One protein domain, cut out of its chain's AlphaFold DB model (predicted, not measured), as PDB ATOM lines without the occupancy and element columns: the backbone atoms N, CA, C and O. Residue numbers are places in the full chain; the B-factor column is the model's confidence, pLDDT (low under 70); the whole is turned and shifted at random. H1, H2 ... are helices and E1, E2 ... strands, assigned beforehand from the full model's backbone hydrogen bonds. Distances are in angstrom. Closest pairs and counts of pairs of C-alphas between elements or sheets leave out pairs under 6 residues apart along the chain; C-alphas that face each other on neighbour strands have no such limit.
ATOM      1  N   GLU A 294      47.768 -37.012  23.833       81.69
ATOM      2  CA  GLU A 294      48.524 -38.146  23.295       81.69
ATOM      3  C   GLU A 294      49.702 -38.520  24.197       81.69
ATOM      4  O   GLU A 294      49.923 -39.706  24.428       81.69
ATOM      5  N   ALA A 295      50.408 -37.531  24.758       79.56
ATOM      6  CA  ALA A 295      51.483 -37.754  25.722       79.56
ATOM      7  C   ALA A 295      50.960 -38.510  26.955       79.56
ATOM      8  O   ALA A 295      51.536 -39.510  27.375       79.56
ATOM      9  N   ILE A 296      49.802 -38.098  27.476       73.12
ATOM     10  CA  ILE A 296      49.117 -38.773  28.585       73.12
ATOM     11  C   ILE A 296      48.816 -40.241  28.254       73.12
ATOM     12  O   ILE A 296      49.105 -41.127  29.056       73.12
ATOM     13  N   LYS A 297      48.262 -40.515  27.066       76.44
ATOM     14  CA  LYS A 297      47.968 -41.888  26.624       76.44
ATOM     15  C   LYS A 297      49.231 -42.729  26.444       76.44
ATOM     16  O   LYS A 297      49.186 -43.925  26.703       76.44
ATOM     17  N   ALA A 298      50.329 -42.119  25.999       75.38
ATOM     18  CA  ALA A 298      51.598 -42.810  25.804       75.38
ATOM     19  C   ALA A 298      52.243 -43.232  27.136       75.38
ATOM     20  O   ALA A 298      52.794 -44.325  27.218       75.38
ATOM     21  N   PHE A 299      52.136 -42.407  28.185       72.69
ATOM     22  CA  PHE A 299      52.792 -42.661  29.476       72.69
ATOM     23  C   PHE A 299      51.947 -43.413  30.509       72.69
ATOM     24  O   PHE A 299      52.499 -43.996  31.449       72.69
ATOM     25  N   ILE A 300      50.619 -43.398  30.376       73.56
ATOM     26  CA  ILE A 300      49.722 -44.092  31.302       73.56
ATOM     27  C   ILE A 300      49.428 -45.498  30.784       73.56
ATOM     28  O   ILE A 300      48.594 -45.700  29.901       73.56
ATOM     29  N   LYS A 301      50.058 -46.498  31.404       80.19
ATOM     30  CA  LYS A 301      49.653 -47.896  31.246       80.19
ATOM     31  C   LYS A 301      48.483 -48.195  32.175       80.19
ATOM     32  O   LYS A 301      48.483 -47.820  33.347       80.19
ATOM     33  N   LYS A 302      47.482 -48.901  31.658       85.94
ATOM     34  CA  LYS A 302      46.288 -49.296  32.412       85.94
ATOM     35  C   LYS A 302      46.335 -50.788  32.686       85.94
ATOM     36  O   LYS A 302      46.527 -51.576  31.766       85.94
ATOM     37  N   ASP A 303      46.149 -51.165  33.942       90.44
ATOM     38  CA  ASP A 303      46.021 -52.558  34.363       90.44
ATOM     39  C   ASP A 303      44.583 -52.800  34.833       90.44
ATOM     40  O   ASP A 303      44.164 -52.247  35.851       90.44
ATOM     41  N   VAL A 304      43.792 -53.542  34.054       92.12
ATOM     42  CA  VAL A 304      42.371 -53.772  34.353       92.12
ATOM     43  C   VAL A 304      42.257 -54.810  35.465       92.12
ATOM     44  O   VAL A 304      42.502 -55.991  35.252       92.12
ATOM     45  N   LEU A 305      41.848 -54.371  36.655       91.69
ATOM     46  CA  LEU A 305      41.715 -55.224  37.836       91.69
ATOM     47  C   LEU A 305      40.370 -55.951  37.875       91.69
ATOM     48  O   LEU A 305      40.289 -57.087  38.346       91.69
ATOM     49  N   ALA A 306      39.309 -55.280  37.425       90.19
ATOM     50  CA  ALA A 306      37.953 -55.812  37.410       90.19
ATOM     51  C   ALA A 306      37.158 -55.249  36.230       90.19
ATOM     52  O   ALA A 306      37.320 -54.082  35.872       90.19
ATOM     53  N   LYS A 307      36.255 -56.064  35.680       90.12
ATOM     54  CA  LYS A 307      35.174 -55.617  34.799       90.12
ATOM     55  C   LYS A 307      33.847 -55.867  35.498       90.12
ATOM     56  O   LYS A 307      33.657 -56.925  36.096       90.12
ATOM     57  N   PHE A 308      32.956 -54.896  35.428       83.31
ATOM     58  CA  PHE A 308      31.639 -54.952  36.035       83.31
ATOM     59  C   PHE A 308      30.580 -55.311  34.973       83.31
ATOM     60  O   PHE A 308      30.794 -55.048  33.787       83.31
ATOM     61  N   PRO A 309      29.437 -55.915  35.362       82.56
ATOM     62  CA  PRO A 309      28.377 -56.307  34.423       82.56
ATOM     63  C   PRO A 309      27.776 -55.156  33.604       82.56
ATOM     64  O   PRO A 309      27.239 -55.383  32.528       82.56
ATOM     65  N   ASP A 310      27.875 -53.928  34.108       78.25
ATOM     66  CA  ASP A 310      27.424 -52.690  33.460       78.25
ATOM     67  C   ASP A 310      28.434 -52.146  32.426       78.25
ATOM     68  O   ASP A 310      28.229 -51.073  31.865       78.25
ATOM     69  N   GLY A 311      29.529 -52.871  32.173       85.06
ATOM     70  CA  GLY A 311      30.591 -52.466  31.253       85.06
ATOM     71  C   GLY A 311      31.656 -51.564  31.879       85.06
ATOM     72  O   GLY A 311      32.654 -51.269  31.219       85.06
ATOM     73  N   ASN A 312      31.502 -51.164  33.147       87.62
ATOM     74  CA  ASN A 312      32.519 -50.389  33.848       87.62
ATOM     75  C   ASN A 312      33.766 -51.246  34.124       87.62
ATOM     76  O   ASN A 312      33.710 -52.477  34.208       87.62
ATOM     77  N   SER A 313      34.908 -50.601  34.335       90.38
ATOM     78  CA  SER A 313      36.150 -51.279  34.706       90.38
ATOM     79  C   SER A 313      36.875 -50.565  35.839       90.38
ATOM     80  O   SER A 313      36.984 -49.343  35.852       90.38
ATOM     81  N   LEU A 314      37.367 -51.340  36.807       90.81
ATOM     82  CA  LEU A 314      38.312 -50.863  37.812       90.81
ATOM     83  C   LEU A 314      39.718 -51.089  37.269       90.81
ATOM     84  O   LEU A 314      40.097 -52.232  37.005       90.81
ATOM     85  N   ILE A 315      40.496 -50.025  37.139       91.81
ATOM     86  CA  ILE A 315      41.863 -50.077  36.629       91.81
ATOM     87  C   ILE A 315      42.858 -49.557  37.666       91.81
ATOM     88  O   ILE A 315      42.536 -48.682  38.466       91.81
ATOM     89  N   ARG A 316      44.088 -50.072  37.624       91.56
ATOM     90  CA  ARG A 316      45.262 -49.457  38.252       91.56
ATOM     91  C   ARG A 316      46.029 -48.685  37.188       91.56
ATOM     92  O   ARG A 316      46.390 -49.240  36.148       91.56
ATOM     93  N   VAL A 317      46.284 -47.414  37.459       85.88
ATOM     94  CA  VAL A 317      47.091 -46.540  36.608       85.88
ATOM     95  C   VAL A 317      48.560 -46.782  36.945       85.88
ATOM     96  O   VAL A 317      49.012 -46.496  38.052       85.88
ATOM     97  N   LYS A 318      49.301 -47.362  35.998       80.81
ATOM     98  CA  LYS A 318      50.749 -47.566  36.074       80.81
ATOM     99  C   LYS A 318      51.434 -46.476  35.261       80.81
ATOM    100  O   LYS A 318      51.176 -46.329  34.069       80.81
ATOM    101  N   THR A 319      52.331 -45.740  35.896       67.94
ATOM    102  CA  THR A 319      53.260 -44.854  35.201       67.94
ATOM    103  C   THR A 319      54.530 -45.634  34.879       67.94
ATOM    104  O   THR A 319      55.045 -46.365  35.728       67.94
ATOM    105  N   GLU A 320      55.039 -45.530  33.649       64.06
ATOM    106  CA  GLU A 320      56.413 -45.967  33.392       64.06
ATOM    107  C   GLU A 320      57.349 -45.069  34.209       64.06
ATOM    108  O   GLU A 320      57.257 -43.841  34.178       64.06
ATOM    109  N   SER A 321      58.157 -45.690  35.061       54.09
ATOM    110  CA  SER A 321      58.846 -45.024  36.162       54.09
ATOM    111  C   SER A 321      59.759 -43.879  35.708       54.09
ATOM    112  O   SER A 321      60.634 -44.082  34.873       54.09
ATOM    113  N   GLY A 322      59.656 -42.730  36.383       57.16
ATOM    114  CA  GLY A 322      60.826 -41.904  36.705       57.16
ATOM    115  C   GLY A 322      60.995 -40.568  35.985       57.16
ATOM    116  O   GLY A 322      61.779 -39.764  36.482       57.16
ATOM    117  N   SER A 323      60.288 -40.266  34.893       62.66
ATOM    118  CA  SER A 323      60.470 -38.952  34.255       62.66
ATOM    119  C   SER A 323      59.716 -37.857  35.019       62.66
ATOM    120  O   SER A 323      58.548 -38.010  35.388       62.66
ATOM    121  N   ASP A 324      60.376 -36.726  35.274       68.31
ATOM    122  CA  ASP A 324      59.728 -35.556  35.883       68.31
ATOM    123  C   ASP A 324      58.576 -35.029  35.016       68.31
ATOM    124  O   ASP A 324      57.594 -34.511  35.544       68.31
ATOM    125  N   LEU A 325      58.635 -35.297  33.708       68.44
ATOM    126  CA  LEU A 325      57.551 -35.070  32.761       68.44
ATOM    127  C   LEU A 325      56.279 -35.849  33.126       68.44
ATOM    128  O   LEU A 325      55.183 -35.303  33.049       68.44
ATOM    129  N   VAL A 326      56.402 -37.109  33.555       66.06
ATOM    130  CA  VAL A 326      55.242 -37.883  34.010       66.06
ATOM    131  C   VAL A 326      54.675 -37.272  35.281       66.06
ATOM    132  O   VAL A 326      53.470 -37.099  35.352       66.06
ATOM    133  N   LYS A 327      55.502 -36.877  36.258       69.50
ATOM    134  CA  LYS A 327      55.006 -36.218  37.483       69.50
ATOM    135  C   LYS A 327      54.282 -34.903  37.178       69.50
ATOM    136  O   LYS A 327      53.286 -34.611  37.832       69.50
ATOM    137  N   GLU A 328      54.772 -34.134  36.208       70.06
ATOM    138  CA  GLU A 328      54.159 -32.889  35.730       70.06
ATOM    139  C   GLU A 328      52.810 -33.157  35.050       70.06
ATOM    140  O   GLU A 328      51.784 -32.668  35.515       70.06
ATOM    141  N   LEU A 329      52.777 -34.032  34.038       69.12
ATOM    142  CA  LEU A 329      51.541 -34.431  33.352       69.12
ATOM    143  C   LEU A 329      50.511 -35.038  34.318       69.12
ATOM    144  O   LEU A 329      49.310 -34.834  34.161       69.12
ATOM    145  N   PHE A 330      50.975 -35.779  35.326       69.56
ATOM    146  CA  PHE A 330      50.130 -36.401  36.343       69.56
ATOM    147  C   PHE A 330      49.586 -35.385  37.348       69.56
ATOM    148  O   PHE A 330      48.418 -35.469  37.724       69.56
ATOM    149  N   ARG A 331      50.407 -34.405  37.751       69.19
ATOM    150  CA  ARG A 331      49.961 -33.262  38.555       69.19
ATOM    151  C   ARG A 331      48.907 -32.467  37.803       69.19
ATOM    152  O   ARG A 331      47.948 -32.042  38.411       69.19
ATOM    153  N   ASP A 332      49.039 -32.323  36.497       64.75
ATOM    154  CA  ASP A 332      48.055 -31.596  35.706       64.75
ATOM    155  C   ASP A 332      46.751 -32.365  35.455       64.75
ATOM    156  O   ASP A 332      45.700 -31.757  35.268       64.75
ATOM    157  N   LEU A 333      46.817 -33.696  35.400       65.19
ATOM    158  CA  LEU A 333      45.653 -34.574  35.239       65.19
ATOM    159  C   LEU A 333      44.830 -34.691  36.516       65.19
ATOM    160  O   LEU A 333      43.603 -34.762  36.471       65.19
ATOM    161  N   TYR A 334      45.529 -34.727  37.645       68.88
ATOM    162  CA  TYR A 334      44.938 -34.823  38.966       68.88
ATOM    163  C   TYR A 334      45.477 -33.694  39.851       68.88
ATOM    164  O   TYR A 334      46.063 -33.979  40.903       68.88
ATOM    165  N   PRO A 335      45.291 -32.416  39.458       62.91
ATOM    166  CA  PRO A 335      45.814 -31.273  40.222       62.91
ATOM    167  C   PRO A 335      45.230 -31.279  41.625       62.91
ATOM    168  O   PRO A 335      45.897 -31.009  42.620       62.91
ATOM    169  N   GLU A 336      44.008 -31.775  41.678       62.34
ATOM    170  CA  GLU A 336      43.192 -31.965  42.841       62.34
ATOM    171  C   GLU A 336      43.670 -33.073  43.745       62.34
ATOM    172  O   GLU A 336      43.375 -33.018  44.925       62.34
ATOM    173  N   LEU A 337      44.444 -34.055  43.284       62.66
ATOM    174  CA  LEU A 337      44.970 -35.059  44.200       62.66
ATOM    175  C   LEU A 337      46.113 -34.517  45.079       62.66
ATOM    176  O   LEU A 337      46.449 -35.213  46.031       62.66
ATOM    177  N   GLN A 338      46.638 -33.297  44.823       59.97
ATOM    178  CA  GLN A 338      47.681 -32.568  45.584       59.97
ATOM    179  C   GLN A 338      48.562 -33.480  46.443       59.97
ATOM    180  O   GLN A 338      48.546 -33.470  47.675       59.97
ATOM    181  N   LEU A 339      49.300 -34.341  45.758       60.56
ATOM    182  CA  LEU A 339      50.094 -35.372  46.399       60.56
ATOM    183  C   LEU A 339      51.352 -34.711  46.964       60.56
ATOM    184  O   LEU A 339      52.058 -34.003  46.244       60.56
ATOM    185  N   GLY A 340      51.599 -34.896  48.265       59.19
ATOM    186  CA  GLY A 340      52.738 -34.290  48.957       59.19
ATOM    187  C   GLY A 340      54.056 -34.525  48.209       59.19
ATOM    188  O   GLY A 340      54.280 -35.598  47.644       59.19
ATOM    189  N   HIS A 341      54.924 -33.507  48.186       57.69
ATOM    190  CA  HIS A 341      56.198 -33.550  47.463       57.69
ATOM    191  C   HIS A 341      56.989 -34.836  47.781       57.69
ATOM    192  O   HIS A 341      57.315 -35.106  48.934       57.69
ATOM    193  N   GLY A 342      57.317 -35.616  46.743       60.31
ATOM    194  CA  GLY A 342      58.260 -36.737  46.832       60.31
ATOM    195  C   GLY A 342      57.671 -38.148  46.751       60.31
ATOM    196  O   GLY A 342      58.449 -39.100  46.714       60.31
ATOM    197  N   LYS A 343      56.344 -38.326  46.668       63.41
ATOM    198  CA  LYS A 343      55.734 -39.659  46.495       63.41
ATOM    199  C   LYS A 343      54.650 -39.687  45.425       63.41
ATOM    200  O   LYS A 343      53.846 -38.771  45.311       63.41
ATOM    201  N   THR A 344      54.631 -40.773  44.659       66.88
ATOM    202  CA  THR A 344      53.586 -41.096  43.681       66.88
ATOM    203  C   THR A 344      52.747 -42.250  44.242       66.88
ATOM    204  O   THR A 344      53.174 -43.399  44.145       66.88
ATOM    205  N   PRO A 345      51.608 -41.991  44.914       79.50
ATOM    206  CA  PRO A 345      50.674 -43.045  45.297       79.50
ATOM    207  C   PRO A 345      50.174 -43.824  44.086       79.50
ATOM    208  O   PRO A 345      50.203 -43.360  42.945       79.50
ATOM    209  N   GLU A 346      49.649 -45.007  44.369       87.38
ATOM    210  CA  GLU A 346      48.987 -45.823  43.369       87.38
ATOM    211  C   GLU A 346      47.605 -45.234  43.092       87.38
ATOM    212  O   GLU A 346      46.801 -45.063  44.010       87.38
ATOM    213  N   ILE A 347      47.328 -44.911  41.829       87.69
ATOM    214  CA  ILE A 347      46.016 -44.412  41.425       87.69
ATOM    215  C   ILE A 347      45.175 -45.561  40.885       87.69
ATOM    216  O   ILE A 347      45.604 -46.340  40.026       87.69
ATOM    217  N   TYR A 348      43.953 -45.629  41.386       91.00
ATOM    218  CA  TYR A 348      42.925 -46.561  40.957       91.00
ATOM    219  C   TYR A 348      41.772 -45.776  40.366       91.00
ATOM    220  O   TYR A 348      41.368 -44.770  40.941       91.00
ATOM    221  N   GLU A 349      41.220 -46.229  39.247       89.94
ATOM    222  CA  GLU A 349      40.094 -45.552  38.611       89.94
ATOM    223  C   GLU A 349      38.968 -46.516  38.293       89.94
ATOM    224  O   GLU A 349      39.201 -47.606  37.776       89.94
ATOM    225  N   LEU A 350      37.741 -46.083  38.555       88.81
ATOM    226  CA  LEU A 350      36.553 -46.658  37.953       88.81
ATOM    227  C   LEU A 350      36.291 -45.920  36.642       88.81
ATOM    228  O   LEU A 350      36.083 -44.707  36.663       88.81
ATOM    229  N   ARG A 351      36.293 -46.631  35.517       87.38
ATOM    230  CA  ARG A 351      35.997 -46.082  34.189       87.38
ATOM    231  C   ARG A 351      34.740 -46.704  33.602       87.38
ATOM    232  O   ARG A 351      34.437 -47.856  33.908       87.38
ATOM    233  N   ASN A 352      34.036 -45.958  32.756       86.50
ATOM    234  CA  ASN A 352      32.895 -46.484  32.009       86.50
ATOM    235  C   ASN A 352      33.314 -47.297  30.769       86.50
ATOM    236  O   ASN A 352      34.505 -47.479  30.505       86.50
ATOM    237  N   SER A 353      32.328 -47.778  30.006       84.38
ATOM    238  CA  SER A 353      32.536 -48.528  28.758       84.38
ATOM    239  C   SER A 353      33.292 -47.746  27.678       84.38
ATOM    240  O   SER A 353      33.972 -48.357  26.859       84.38
ATOM    241  N   ASP A 354      33.216 -46.414  27.705       80.94
ATOM    242  CA  ASP A 354      33.909 -45.509  26.776       80.94
ATOM    243  C   ASP A 354      35.308 -45.114  27.279       80.94
ATOM    244  O   ASP A 354      35.924 -44.176  26.771       80.94
ATOM    245  N   ASP A 355      35.813 -45.815  28.303       81.62
ATOM    246  CA  ASP A 355      37.107 -45.562  28.935       81.62
ATOM    247  C   ASP A 355      37.218 -44.141  29.526       81.62
ATOM    248  O   ASP A 355      38.306 -43.571  29.622       81.62
ATOM    249  N   VAL A 356      36.102 -43.557  29.976       80.38
ATOM    250  CA  VAL A 356      36.081 -42.265  30.677       80.38
ATOM    251  C   VAL A 356      36.120 -42.494  32.191       80.38
ATOM    252  O   VAL A 356      35.324 -43.289  32.700       80.38
ATOM    253  N   PRO A 357      37.030 -41.838  32.940       81.00
ATOM    254  CA  PRO A 357      37.072 -41.966  34.392       81.00
ATOM    255  C   PRO A 357      35.806 -41.399  35.037       81.00
ATOM    256  O   PRO A 357      35.371 -40.297  34.718       81.00
ATOM    257  N   LEU A 358      35.230 -42.179  35.952       80.56
ATOM    258  CA  LEU A 358      34.074 -41.840  36.781       80.56
ATOM    259  C   LEU A 358      34.517 -41.473  38.202       80.56
ATOM    260  O   LEU A 358      34.048 -40.492  38.778       80.56
ATOM    261  N   ILE A 359      35.433 -42.261  38.775       82.62
ATOM    262  CA  ILE A 359      35.976 -42.077  40.127       82.62
ATOM    263  C   ILE A 359      37.464 -42.418  40.100       82.62
ATOM    264  O   ILE A 359      37.824 -43.450  39.540       82.62
ATOM    265  N   SER A 360      38.305 -41.610  40.740       85.06
ATOM    266  CA  SER A 360      39.720 -41.921  40.969       85.06
ATOM    267  C   SER A 360      40.029 -41.938  42.464       85.06
ATOM    268  O   SER A 360      39.539 -41.102  43.218       85.06
ATOM    269  N   GLY A 361      40.841 -42.894  42.906       85.31
ATOM    270  CA  GLY A 361      41.302 -43.033  44.284       85.31
ATOM    271  C   GLY A 361      42.822 -43.111  44.349       85.31
ATOM    272  O   GLY A 361      43.427 -43.887  43.611       85.31
ATOM    273  N   ALA A 362      43.428 -42.327  45.239       86.00
ATOM    274  CA  ALA A 362      44.856 -42.373  45.532       86.00
ATOM    275  C   ALA A 362      45.113 -43.247  46.761       86.00
ATOM    276  O   ALA A 362      44.605 -42.965  47.849       86.00
ATOM    277  N   VAL A 363      45.907 -44.302  46.586       85.69
ATOM    278  CA  VAL A 363      46.223 -45.276  47.631       85.69
ATOM    279  C   VAL A 363      47.711 -45.228  47.960       85.69
ATOM    280  O   VAL A 363      48.567 -45.406  47.093       85.69
ATOM    281  N   GLU A 364      48.025 -45.039  49.240       85.19
ATOM    282  CA  GLU A 364      49.383 -45.131  49.777       85.19
ATOM    283  C   GLU A 364      49.395 -46.128  50.940       85.19
ATOM    284  O   GLU A 364      48.563 -46.052  51.837       85.19
ATOM    285  N   LYS A 365      50.329 -47.091  50.944       87.56
ATOM    286  CA  LYS A 365      50.491 -48.074  52.040       87.56
ATOM    287  C   LYS A 365      49.180 -48.782  52.442       87.56
ATOM    288  O   LYS A 365      48.903 -48.954  53.625       87.56
ATOM    289  N   LYS A 366      48.376 -49.199  51.455       88.19
ATOM    290  CA  LYS A 366      47.037 -49.798  51.651       88.19
ATOM    291  C   LYS A 366      46.036 -48.888  52.372       88.19
ATOM    292  O   LYS A 366      45.049 -49.361  52.931       88.19
ATOM    293  N   LYS A 367      46.261 -47.581  52.358       83.94
ATOM    294  CA  LYS A 367      45.332 -46.590  52.876       83.94
ATOM    295  C   LYS A 367      44.819 -45.738  51.725       83.94
ATOM    296  O   LYS A 367      45.604 -45.238  50.922       83.94
ATOM    297  N   LEU A 368      43.499 -45.605  51.628       82.81
ATOM    298  CA  LEU A 368      42.880 -44.674  50.688       82.81
ATOM    299  C   LEU A 368      43.058 -43.258  51.237       82.81
ATOM    300  O   LEU A 368      42.425 -42.898  52.233       82.81
ATOM    301  N   GLU A 369      43.958 -42.495  50.623       81.75
ATOM    302  CA  GLU A 369      44.302 -41.146  51.073       81.75
ATOM    303  C   GLU A 369      43.373 -40.098  50.473       81.75
ATOM    304  O   GLU A 369      43.022 -39.130  51.147       81.75
ATOM    305  N   LYS A 370      42.946 -40.296  49.221       78.38
ATOM    306  CA  LYS A 370      42.066 -39.351  48.537       78.38
ATOM    307  C   LYS A 370      41.152 -40.035  47.529       78.38
ATOM    308  O   LYS A 370      41.517 -41.055  46.945       78.38
ATOM    309  N   LEU A 371      39.979 -39.447  47.318       78.81
ATOM    310  CA  LEU A 371      38.970 -39.899  46.369       78.81
ATOM    311  C   LEU A 371      38.423 -38.697  45.601       78.81
ATOM    312  O   LEU A 371      38.070 -37.689  46.204       78.81
ATOM    313  N   GLN A 372      38.328 -38.824  44.284       77.94
ATOM    314  CA  GLN A 372      37.823 -37.797  43.385       77.94
ATOM    315  C   GLN A 372      36.721 -38.388  42.506       77.94
ATOM    316  O   GLN A 372      36.888 -39.466  41.936       77.94
ATOM    317  N   ARG A 373      35.595 -37.681  42.377       74.75
ATOM    318  CA  ARG A 373      34.546 -38.004  41.399       74.75
ATOM    319  C   ARG A 373      34.739 -37.119  40.169       74.75
ATOM    320  O   ARG A 373      34.871 -35.906  40.297       74.75
ATOM    321  N   HIS A 374      34.729 -37.713  38.982       67.12
ATOM    322  CA  HIS A 374      34.875 -36.989  37.721       67.12
ATOM    323  C   HIS A 374      33.495 -36.627  37.178       67.12
ATOM    324  O   HIS A 374      32.737 -37.480  36.732       67.12
ATOM    325  N   THR A 375      33.151 -35.344  37.232       59.12
ATOM    326  CA  THR A 375      31.837 -34.814  36.819       59.12
ATOM    327  C   THR A 375      31.813 -34.271  35.387       59.12
ATOM    328  O   THR A 375      30.865 -33.593  35.005       59.12
ATOM    329  N   ALA A 376      32.857 -34.504  34.588       50.91
ATOM    330  CA  ALA A 376      33.047 -33.841  33.293       50.91
ATOM    331  C   ALA A 376      32.161 -34.366  32.139       50.91
ATOM    332  O   ALA A 376      32.344 -33.957  30.996       50.91
ATOM    333  N   LEU A 377      31.180 -35.236  32.397       47.47
ATOM    334  CA  LEU A 377      30.253 -35.730  31.375       47.47
ATOM    335  C   LEU A 377      28.831 -35.220  31.647       47.47
ATOM    336  O   LEU A 377      28.300 -35.445  32.729       47.47
ATOM    337  N   ARG A 378      28.282 -34.517  30.639       47.47
ATOM    338  CA  ARG A 378      26.930 -33.931  30.469       47.47
ATOM    339  C   ARG A 378      25.875 -34.320  31.516       47.47
ATOM    340  O   ARG A 378      25.704 -35.493  31.818       47.47
ATOM    341  N   GLU A 379      25.051 -33.347  31.914       44.12
ATOM    342  CA  GLU A 379      23.925 -33.481  32.861       44.12
ATOM    343  C   GLU A 379      23.019 -34.709  32.631       44.12
ATOM    344  O   GLU A 379      22.519 -35.283  33.592       44.12
ATOM    345  N   SER A 380      22.881 -35.194  31.392       45.22
ATOM    346  CA  SER A 380      22.110 -36.406  31.072       45.22
ATOM    347  C   SER A 380      22.783 -37.734  31.467       45.22
ATOM    348  O   SER A 380      22.088 -38.727  31.655       45.22
ATOM    349  N   LEU A 381      24.115 -37.789  31.591       45.69
ATOM    350  CA  LEU A 381      24.847 -38.954  32.120       45.69
ATOM    351  C   LEU A 381      24.905 -38.945  33.654       45.69
ATOM    352  O   LEU A 381      25.067 -39.990  34.278       45.69
ATOM    353  N   ILE A 382      24.755 -37.770  34.266       46.16
ATOM    354  CA  ILE A 382      24.792 -37.598  35.720       46.16
ATOM    355  C   ILE A 382      23.635 -38.367  36.374       46.16
ATOM    356  O   ILE A 382      23.855 -39.055  37.364       46.16
ATOM    357  N   GLU A 383      22.432 -38.358  35.792       42.09
ATOM    358  CA  GLU A 383      21.298 -39.119  36.340       42.09
ATOM    359  C   GLU A 383      21.440 -40.645  36.214       42.09
ATOM    360  O   GLU A 383      20.914 -41.368  37.064       42.09
ATOM    361  N   SER A 384      22.154 -41.159  35.205       42.75
ATOM    362  CA  SER A 384      22.361 -42.605  35.029       42.75
ATOM    363  C   SER A 384      23.565 -43.132  35.817       42.75
ATOM    364  O   SER A 384      23.479 -44.210  36.402       42.75
ATOM    365  N   VAL A 385      24.649 -42.356  35.932       42.59
ATOM    366  CA  VAL A 385      25.837 -42.708  36.732       42.59
ATOM    367  C   VAL A 385      25.562 -42.576  38.236       42.59
ATOM    368  O   VAL A 385      26.006 -43.425  39.007       42.59
ATOM    369  N   ILE A 386      24.750 -41.599  38.667       45.97
ATOM    370  CA  ILE A 386      24.289 -41.491  40.067       45.97
ATOM    371  C   ILE A 386      23.356 -42.652  40.451       45.97
ATOM    372  O   ILE A 386      23.314 -43.038  41.617       45.97
ATOM    373  N   LYS A 387      22.655 -43.259  39.485       47.06
ATOM    374  CA  LYS A 387      21.856 -44.476  39.710       47.06
ATOM    375  C   LYS A 387      22.661 -45.779  39.581       47.06
ATOM    376  O   LYS A 387      22.129 -46.828  39.926       47.06
ATOM    377  N   GLY A 388      23.906 -45.725  39.100       44.91
ATOM    378  CA  GLY A 388      24.666 -46.901  38.665       44.91
ATOM    379  C   GLY A 388      25.541 -47.552  39.732       44.91
ATOM    380  O   GLY A 388      25.346 -48.724  40.013       44.91
ATOM    381  N   ARG A 389      26.501 -46.828  40.325       57.78
ATOM    382  CA  ARG A 389      27.359 -47.319  41.427       57.78
ATOM    383  C   ARG A 389      27.939 -46.133  42.192       57.78
ATOM    384  O   ARG A 389      28.613 -45.289  41.602       57.78
ATOM    385  N   SER A 390      27.697 -46.047  43.499       64.19
ATOM    386  CA  SER A 390      28.219 -44.944  44.316       64.19
ATOM    387  C   SER A 390      29.694 -45.163  44.676       64.19
ATOM    388  O   SER A 390      30.238 -46.259  44.527       64.19
ATOM    389  N   ALA A 391      30.359 -44.128  45.200       67.12
ATOM    390  CA  ALA A 391      31.705 -44.241  45.776       67.12
ATOM    391  C   ALA A 391      31.849 -45.433  46.747       67.12
ATOM    392  O   ALA A 391      32.933 -46.000  46.866       67.12
ATOM    393  N   ARG A 392      30.743 -45.863  47.371       70.00
ATOM    394  CA  ARG A 392      30.637 -47.083  48.177       70.00
ATOM    395  C   ARG A 392      31.111 -48.333  47.443       70.00
ATOM    396  O   ARG A 392      31.832 -49.131  48.025       70.00
ATOM    397  N   GLU A 393      30.701 -48.533  46.196       74.75
ATOM    398  CA  GLU A 393      31.034 -49.748  45.452       74.75
ATOM    399  C   GLU A 393      32.488 -49.761  45.003       74.75
ATOM    400  O   GLU A 393      33.149 -50.792  45.104       74.75
ATOM    401  N   PHE A 394      33.006 -48.604  44.584       82.75
ATOM    402  CA  PHE A 394      34.426 -48.440  44.291       82.75
ATOM    403  C   PHE A 394      35.282 -48.735  45.531       82.75
ATOM    404  O   PHE A 394      36.160 -49.593  45.481       82.75
ATOM    405  N   VAL A 395      34.987 -48.091  46.668       79.00
ATOM    406  CA  VAL A 395      35.708 -48.313  47.936       79.00
ATOM    407  C   VAL A 395      35.547 -49.759  48.411       79.00
ATOM    408  O   VAL A 395      36.527 -50.391  48.804       79.00
ATOM    409  N   GLY A 396      34.338 -50.318  48.322       78.06
ATOM    410  CA  GLY A 396      34.057 -51.709  48.665       78.06
ATOM    411  C   GLY A 396      34.854 -52.702  47.818       78.06
ATOM    412  O   GLY A 396      35.359 -53.686  48.355       78.06
ATOM    413  N   GLU A 397      35.037 -52.437  46.523       84.44
ATOM    414  CA  GLU A 397      35.862 -53.277  45.648       84.44
ATOM    415  C   GLU A 397      37.357 -53.171  45.989       84.44
ATOM    416  O   GLU A 397      38.052 -54.191  46.018       84.44
ATOM    417  N   LEU A 398      37.852 -51.971  46.323       84.19
ATOM    418  CA  LEU A 398      39.228 -51.794  46.802       84.19
ATOM    419  C   LEU A 398      39.482 -52.578  48.104       84.19
ATOM    420  O   LEU A 398      40.531 -53.215  48.240       84.19
ATOM    421  N   ILE A 399      38.523 -52.576  49.039       79.94
ATOM    422  CA  ILE A 399      38.596 -53.348  50.294       79.94
ATOM    423  C   ILE A 399      38.539 -54.852  50.009       79.94
ATOM    424  O   ILE A 399      39.403 -55.599  50.470       79.94
ATOM    425  N   ARG A 400      37.568 -55.309  49.205       82.75
ATOM    426  CA  ARG A 400      37.379 -56.729  48.850       82.75
ATOM    427  C   ARG A 400      38.639 -57.340  48.243       82.75
ATOM    428  O   ARG A 400      38.984 -58.483  48.532       82.75
ATOM    429  N   ARG A 401      39.359 -56.559  47.435       85.00
ATOM    430  CA  ARG A 401      40.628 -56.956  46.806       85.00
ATOM    431  C   ARG A 401      41.854 -56.774  47.695       85.00
ATOM    432  O   ARG A 401      42.963 -57.048  47.245       85.00
ATOM    433  N   LYS A 402      41.680 -56.317  48.940       88.94
ATOM    434  CA  LYS A 402      42.759 -56.004  49.891       88.94
ATOM    435  C   LYS A 402      43.758 -54.969  49.349       88.94
ATOM    436  O   LYS A 402      44.917 -54.955  49.769       88.94
ATOM    437  N   ILE A 403      43.311 -54.116  48.420       87.38
ATOM    438  CA  ILE A 403      44.079 -52.973  47.902       87.38
ATOM    439  C   ILE A 403      44.177 -51.912  48.994       87.38
ATOM    440  O   ILE A 403      45.244 -51.342  49.213       87.38
ATOM    441  N   ILE A 404      43.078 -51.710  49.722       83.56
ATOM    442  CA  ILE A 404      43.045 -50.876  50.917       83.56
ATOM    443  C   ILE A 404      42.608 -51.697  52.128       83.56
ATOM    444  O   ILE A 404      41.781 -52.599  52.025       83.56
ATOM    445  N   THR A 405      43.182 -51.377  53.279       78.94
ATOM    446  CA  THR A 405      42.833 -51.914  54.601       78.94
ATOM    447  C   THR A 405      42.365 -50.816  55.551       78.94
ATOM    448  O   THR A 405      41.851 -51.109  56.622       78.94
ATOM    449  N   ALA A 406      42.545 -49.552  55.165       73.69
ATOM    450  CA  ALA A 406      42.057 -48.393  55.889       73.69
ATOM    451  C   ALA A 406      41.631 -47.301  54.900       73.69
ATOM    452  O   ALA A 406      42.169 -47.183  53.796       73.69
ATOM    453  N   VAL A 407      40.682 -46.478  55.321       70.94
ATOM    454  CA  VAL A 407      40.352 -45.205  54.677       70.94
ATOM    455  C   VAL A 407      40.825 -44.114  55.627       70.94
ATOM    456  O   VAL A 407      40.796 -44.305  56.843       70.94
ATOM    457  N   ASN A 408      41.313 -42.989  55.109       68.00
ATOM    458  CA  ASN A 408      41.588 -41.842  55.966       68.00
ATOM    459  C   ASN A 408      40.320 -41.469  56.766       68.00
ATOM    460  O   ASN A 408      39.243 -41.341  56.186       68.00
ATOM    461  N   ASP A 409      40.453 -41.315  58.088       57.06
ATOM    462  CA  ASP A 409      39.354 -41.096  59.041       57.06
ATOM    463  C   ASP A 409      38.451 -39.912  58.657       57.06
ATOM    464  O   ASP A 409      37.239 -39.922  58.863       57.06
ATOM    465  N   LYS A 410      39.027 -38.902  58.009       60.09
ATOM    466  CA  LYS A 410      38.271 -37.767  57.491       60.09
ATOM    467  C   LYS A 410      37.356 -38.140  56.320       60.09
ATOM    468  O   LYS A 410      36.184 -37.788  56.304       60.09
ATOM    469  N   MET A 411      37.878 -38.909  55.369       58.41
ATOM    470  CA  MET A 411      37.152 -39.325  54.169       58.41
ATOM    471  C   MET A 411      36.075 -40.380  54.483       58.41
ATOM    472  O   MET A 411      35.024 -40.419  53.846       58.41
ATOM    473  N   ALA A 412      36.331 -41.221  55.487       59.06
ATOM    474  CA  ALA A 412      35.367 -42.162  56.044       59.06
ATOM    475  C   ALA A 412      34.110 -41.446  56.569       59.06
ATOM    476  O   ALA A 412      32.999 -41.811  56.189       59.06
ATOM    477  N   ARG A 413      34.283 -40.388  57.373       60.38
ATOM    478  CA  ARG A 413      33.176 -39.596  57.934       60.38
ATOM    479  C   ARG A 413      32.246 -39.031  56.856       60.38
ATOM    480  O   ARG A 413      31.036 -39.225  56.941       60.38
ATOM    481  N   ASP A 414      32.803 -38.436  55.804       58.19
ATOM    482  CA  ASP A 414      32.015 -37.842  54.713       58.19
ATOM    483  C   ASP A 414      31.256 -38.894  53.892       58.19
ATOM    484  O   ASP A 414      30.099 -38.693  53.509       58.19
ATOM    485  N   LEU A 415      31.900 -40.033  53.615       58.72
ATOM    486  CA  LEU A 415      31.287 -41.131  52.868       58.72
ATOM    487  C   LEU A 415      30.138 -41.768  53.666       58.72
ATOM    488  O   LEU A 415      29.081 -42.049  53.104       58.72
ATOM    489  N   PHE A 416      30.326 -41.973  54.972       63.53
ATOM    490  CA  PHE A 416      29.336 -42.608  55.845       63.53
ATOM    491  C   PHE A 416      28.156 -41.718  56.180       63.53
ATOM    492  O   PHE A 416      27.028 -42.210  56.218       63.53
ATOM    493  N   TRP A 417      28.385 -40.418  56.352       58.91
ATOM    494  CA  TRP A 417      27.310 -39.462  56.582       58.91
ATOM    495  C   TRP A 417      26.411 -39.307  55.353       58.91
ATOM    496  O   TRP A 417      25.196 -39.470  55.454       58.91
ATOM    497  N   ASN A 418      26.997 -39.065  54.174       57.91
ATOM    498  CA  ASN A 418      26.226 -38.817  52.951       57.91
ATOM    499  C   ASN A 418      25.421 -40.036  52.494       57.91
ATOM    500  O   ASN A 418      24.304 -39.895  51.998       57.91
ATOM    501  N   GLU A 419      25.982 -41.232  52.660       60.44
ATOM    502  CA  GLU A 419      25.359 -42.469  52.188       60.44
ATOM    503  C   GLU A 419      24.558 -43.186  53.296       60.44
ATOM    504  O   GLU A 419      23.897 -44.186  53.018       60.44
ATOM    505  N   ARG A 420      24.576 -42.666  54.539       62.16
ATOM    506  CA  ARG A 420      23.920 -43.228  55.740       62.16
ATOM    507  C   ARG A 420      24.368 -44.654  56.052       62.16
ATOM    508  O   ARG A 420      23.546 -45.563  56.152       62.16
ATOM    509  N   ILE A 421      25.673 -44.865  56.183       63.19
ATOM    510  CA  ILE A 421      26.280 -46.200  56.278       63.19
ATOM    511  C   ILE A 421      27.134 -46.330  57.541       63.19
ATOM    512  O   ILE A 421      27.902 -45.433  57.857       63.19
ATOM    513  N   LYS A 422      27.069 -47.480  58.209       67.69
ATOM    514  CA  LYS A 422      27.997 -47.912  59.259       67.69
ATOM    515  C   LYS A 422      28.994 -48.934  58.704       67.69
ATOM    516  O   LYS A 422      28.607 -49.794  57.912       67.69
ATOM    517  N   ILE A 423      30.260 -48.868  59.124       62.94
ATOM    518  CA  ILE A 423      31.205 -49.972  58.900       62.94
ATOM    519  C   ILE A 423      30.924 -51.062  59.927       62.94
ATOM    520  O   ILE A 423      31.036 -50.840  61.132       62.94
ATOM    521  N   ASN A 424      30.647 -52.266  59.450       66.88
ATOM    522  CA  ASN A 424      30.786 -53.456  60.260       66.88
ATOM    523  C   ASN A 424      32.267 -53.863  60.265       66.88
ATOM    524  O   ASN A 424      32.797 -54.356  59.271       66.88
ATOM    525  N   HIS A 425      32.963 -53.596  61.371       57.91
ATOM    526  CA  HIS A 425      34.401 -53.851  61.485       57.91
ATOM    527  C   HIS A 425      34.767 -55.343  61.455       57.91
ATOM    528  O   HIS A 425      35.911 -55.672  61.155       57.91
ATOM    529  N   GLU A 426      33.815 -56.236  61.731       58.66
ATOM    530  CA  GLU A 426      34.034 -57.685  61.737       58.66
ATOM    531  C   GLU A 426      33.941 -58.271  60.326       58.66
ATOM    532  O   GLU A 426      34.754 -59.105  59.932       58.66
ATOM    533  N   THR A 427      32.970 -57.809  59.536       64.88
ATOM    534  CA  THR A 427      32.719 -58.316  58.176       64.88
ATOM    535  C   THR A 427      33.357 -57.451  57.087       64.88
ATOM    536  O   THR A 427      33.449 -57.873  55.933       64.88
ATOM    537  N   GLY A 428      33.748 -56.217  57.419       56.09
ATOM    538  CA  GLY A 428      34.102 -55.177  56.453       56.09
ATOM    539  C   GLY A 428      32.913 -54.694  55.612       56.09
ATOM    540  O   GLY A 428      33.128 -54.013  54.606       56.09
ATOM    541  N   SER A 429      31.673 -55.067  55.967       60.56
ATOM    542  CA  SER A 429      30.466 -54.648  55.250       60.56
ATOM    543  C   SER A 429      30.035 -53.238  55.636       60.56
ATOM    544  O   SER A 429      30.407 -52.683  56.666       60.56
ATOM    545  N   PHE A 430      29.238 -52.648  54.757       60.53
ATOM    546  CA  PHE A 430      28.655 -51.327  54.909       60.53
ATOM    547  C   PHE A 430      27.152 -51.500  55.153       60.53
ATOM    548  O   PHE A 430      26.451 -51.880  54.213       60.53
ATOM    549  N   ASP A 431      26.663 -51.215  56.362       68.75
ATOM    550  CA  ASP A 431      25.262 -51.423  56.761       68.75
ATOM    551  C   ASP A 431      24.489 -50.085  56.774       68.75
ATOM    552  O   ASP A 431      25.005 -49.099  57.296       68.75
ATOM    553  N   PRO A 432      23.276 -49.988  56.196       63.47
ATOM    554  CA  PRO A 432      22.515 -48.737  56.169       63.47
ATOM    555  C   PRO A 432      21.920 -48.372  57.542       63.47
ATOM    556  O   PRO A 432      21.352 -49.225  58.224       63.47
ATOM    557  N   VAL A 433      21.959 -47.088  57.911       66.50
ATOM    558  CA  VAL A 433      21.350 -46.542  59.138       66.50
ATOM    559  C   VAL A 433      19.899 -46.122  58.859       66.50
ATOM    560  O   VAL A 433      19.648 -45.286  57.988       66.50
TER     561      VAL A 433
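AT A GLANCE: This is residues 294 to 433 of the 1030 residues of an uncharacterized protein of marine sediment metagenome (UniProt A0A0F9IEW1). A strongly twisted sheet of five strands, E1 to E5, makes the body, with helix H4 slantwise over one face. H1 and H2 graze the sheet toward one end of the longest axis, H5 and the small hairpin E6 and E7 lie toward the other, and residues 378 to 384, of which 379 to 384 belong to H3, stick out. The printed part has 140 residues with five named helices and seven named strands, in the order H1 E1 E2 H2 E3 E4 E5 H3 H4 H5 E6 E7, and its class is mixed, helices and strands. The large sheet runs E1 E2 E3 E4 E5, antiparallel throughout. The whole is compact, with a radius of gyration of the C-alphas of 15.4 A and spans of 46 by 35 by 23 A.

HOW THE PARTS SIT: E3, residues 346 to 351, E4, residues 357 to 364, and E5, residues 367 to 373, form a meander, each strand the antiparallel neighbour of the one before; N 348 and O 361 are 2.9 A apart, N 362 and O 370 2.9 A. E2, residues 313 to 319, is antiparallel to E3, with N 315 and O 349 at 2.8 A. E1, residues 300 to 307, an edge strand, forms a hairpin with E2, with N 303 and O 316 at 2.9 A. H4, residues 391 to 400, makes two layers with this sheet, a helix on one face, at a height over the sheet of 8.2 A. It lies over E3, at 53 degrees to it on the local plane; the closest C-alphas, of Leu 350 and Phe 394, are 6.9 A apart. H5, residues 409 to 419, only grazes the sheet; the C-alphas of Lys 370 and Met 411 are its closest to E5, 7.5 A. E6, residues 421 to 423, and E7, residues 430 to 432, form a hairpin, with N 422 and O 431 at 2.8 A. H1, residues 294 to 299, and H2, residues 324 to 333, only graze the sheet. H3, residues 379 to 386, is not on it and has 2 of 4 O i to N i+4 pairs within hydrogen-bond range; in H1, H2, H4 and H5 every such pair is.

IN THESE COORDINATES: H1 begins at C-alpha 294, (48.524, -38.146, 23.295). E4 is 20.0 A long, E1 18.9 A, H5 15.6 A. E7 ends at C-alpha 432, (22.515, -48.737, 56.169).

THE WHOLE: The two C-alphas farthest apart, of Ser 323 and Val 433, are 47.0 A apart. The printed part has no cut, and the link H2 to E3 is long. Mean pLDDT of the printed part is 71.4; residues 319 to 327, 329 to 344, 374 to 391 and 408 to 433 are under 70.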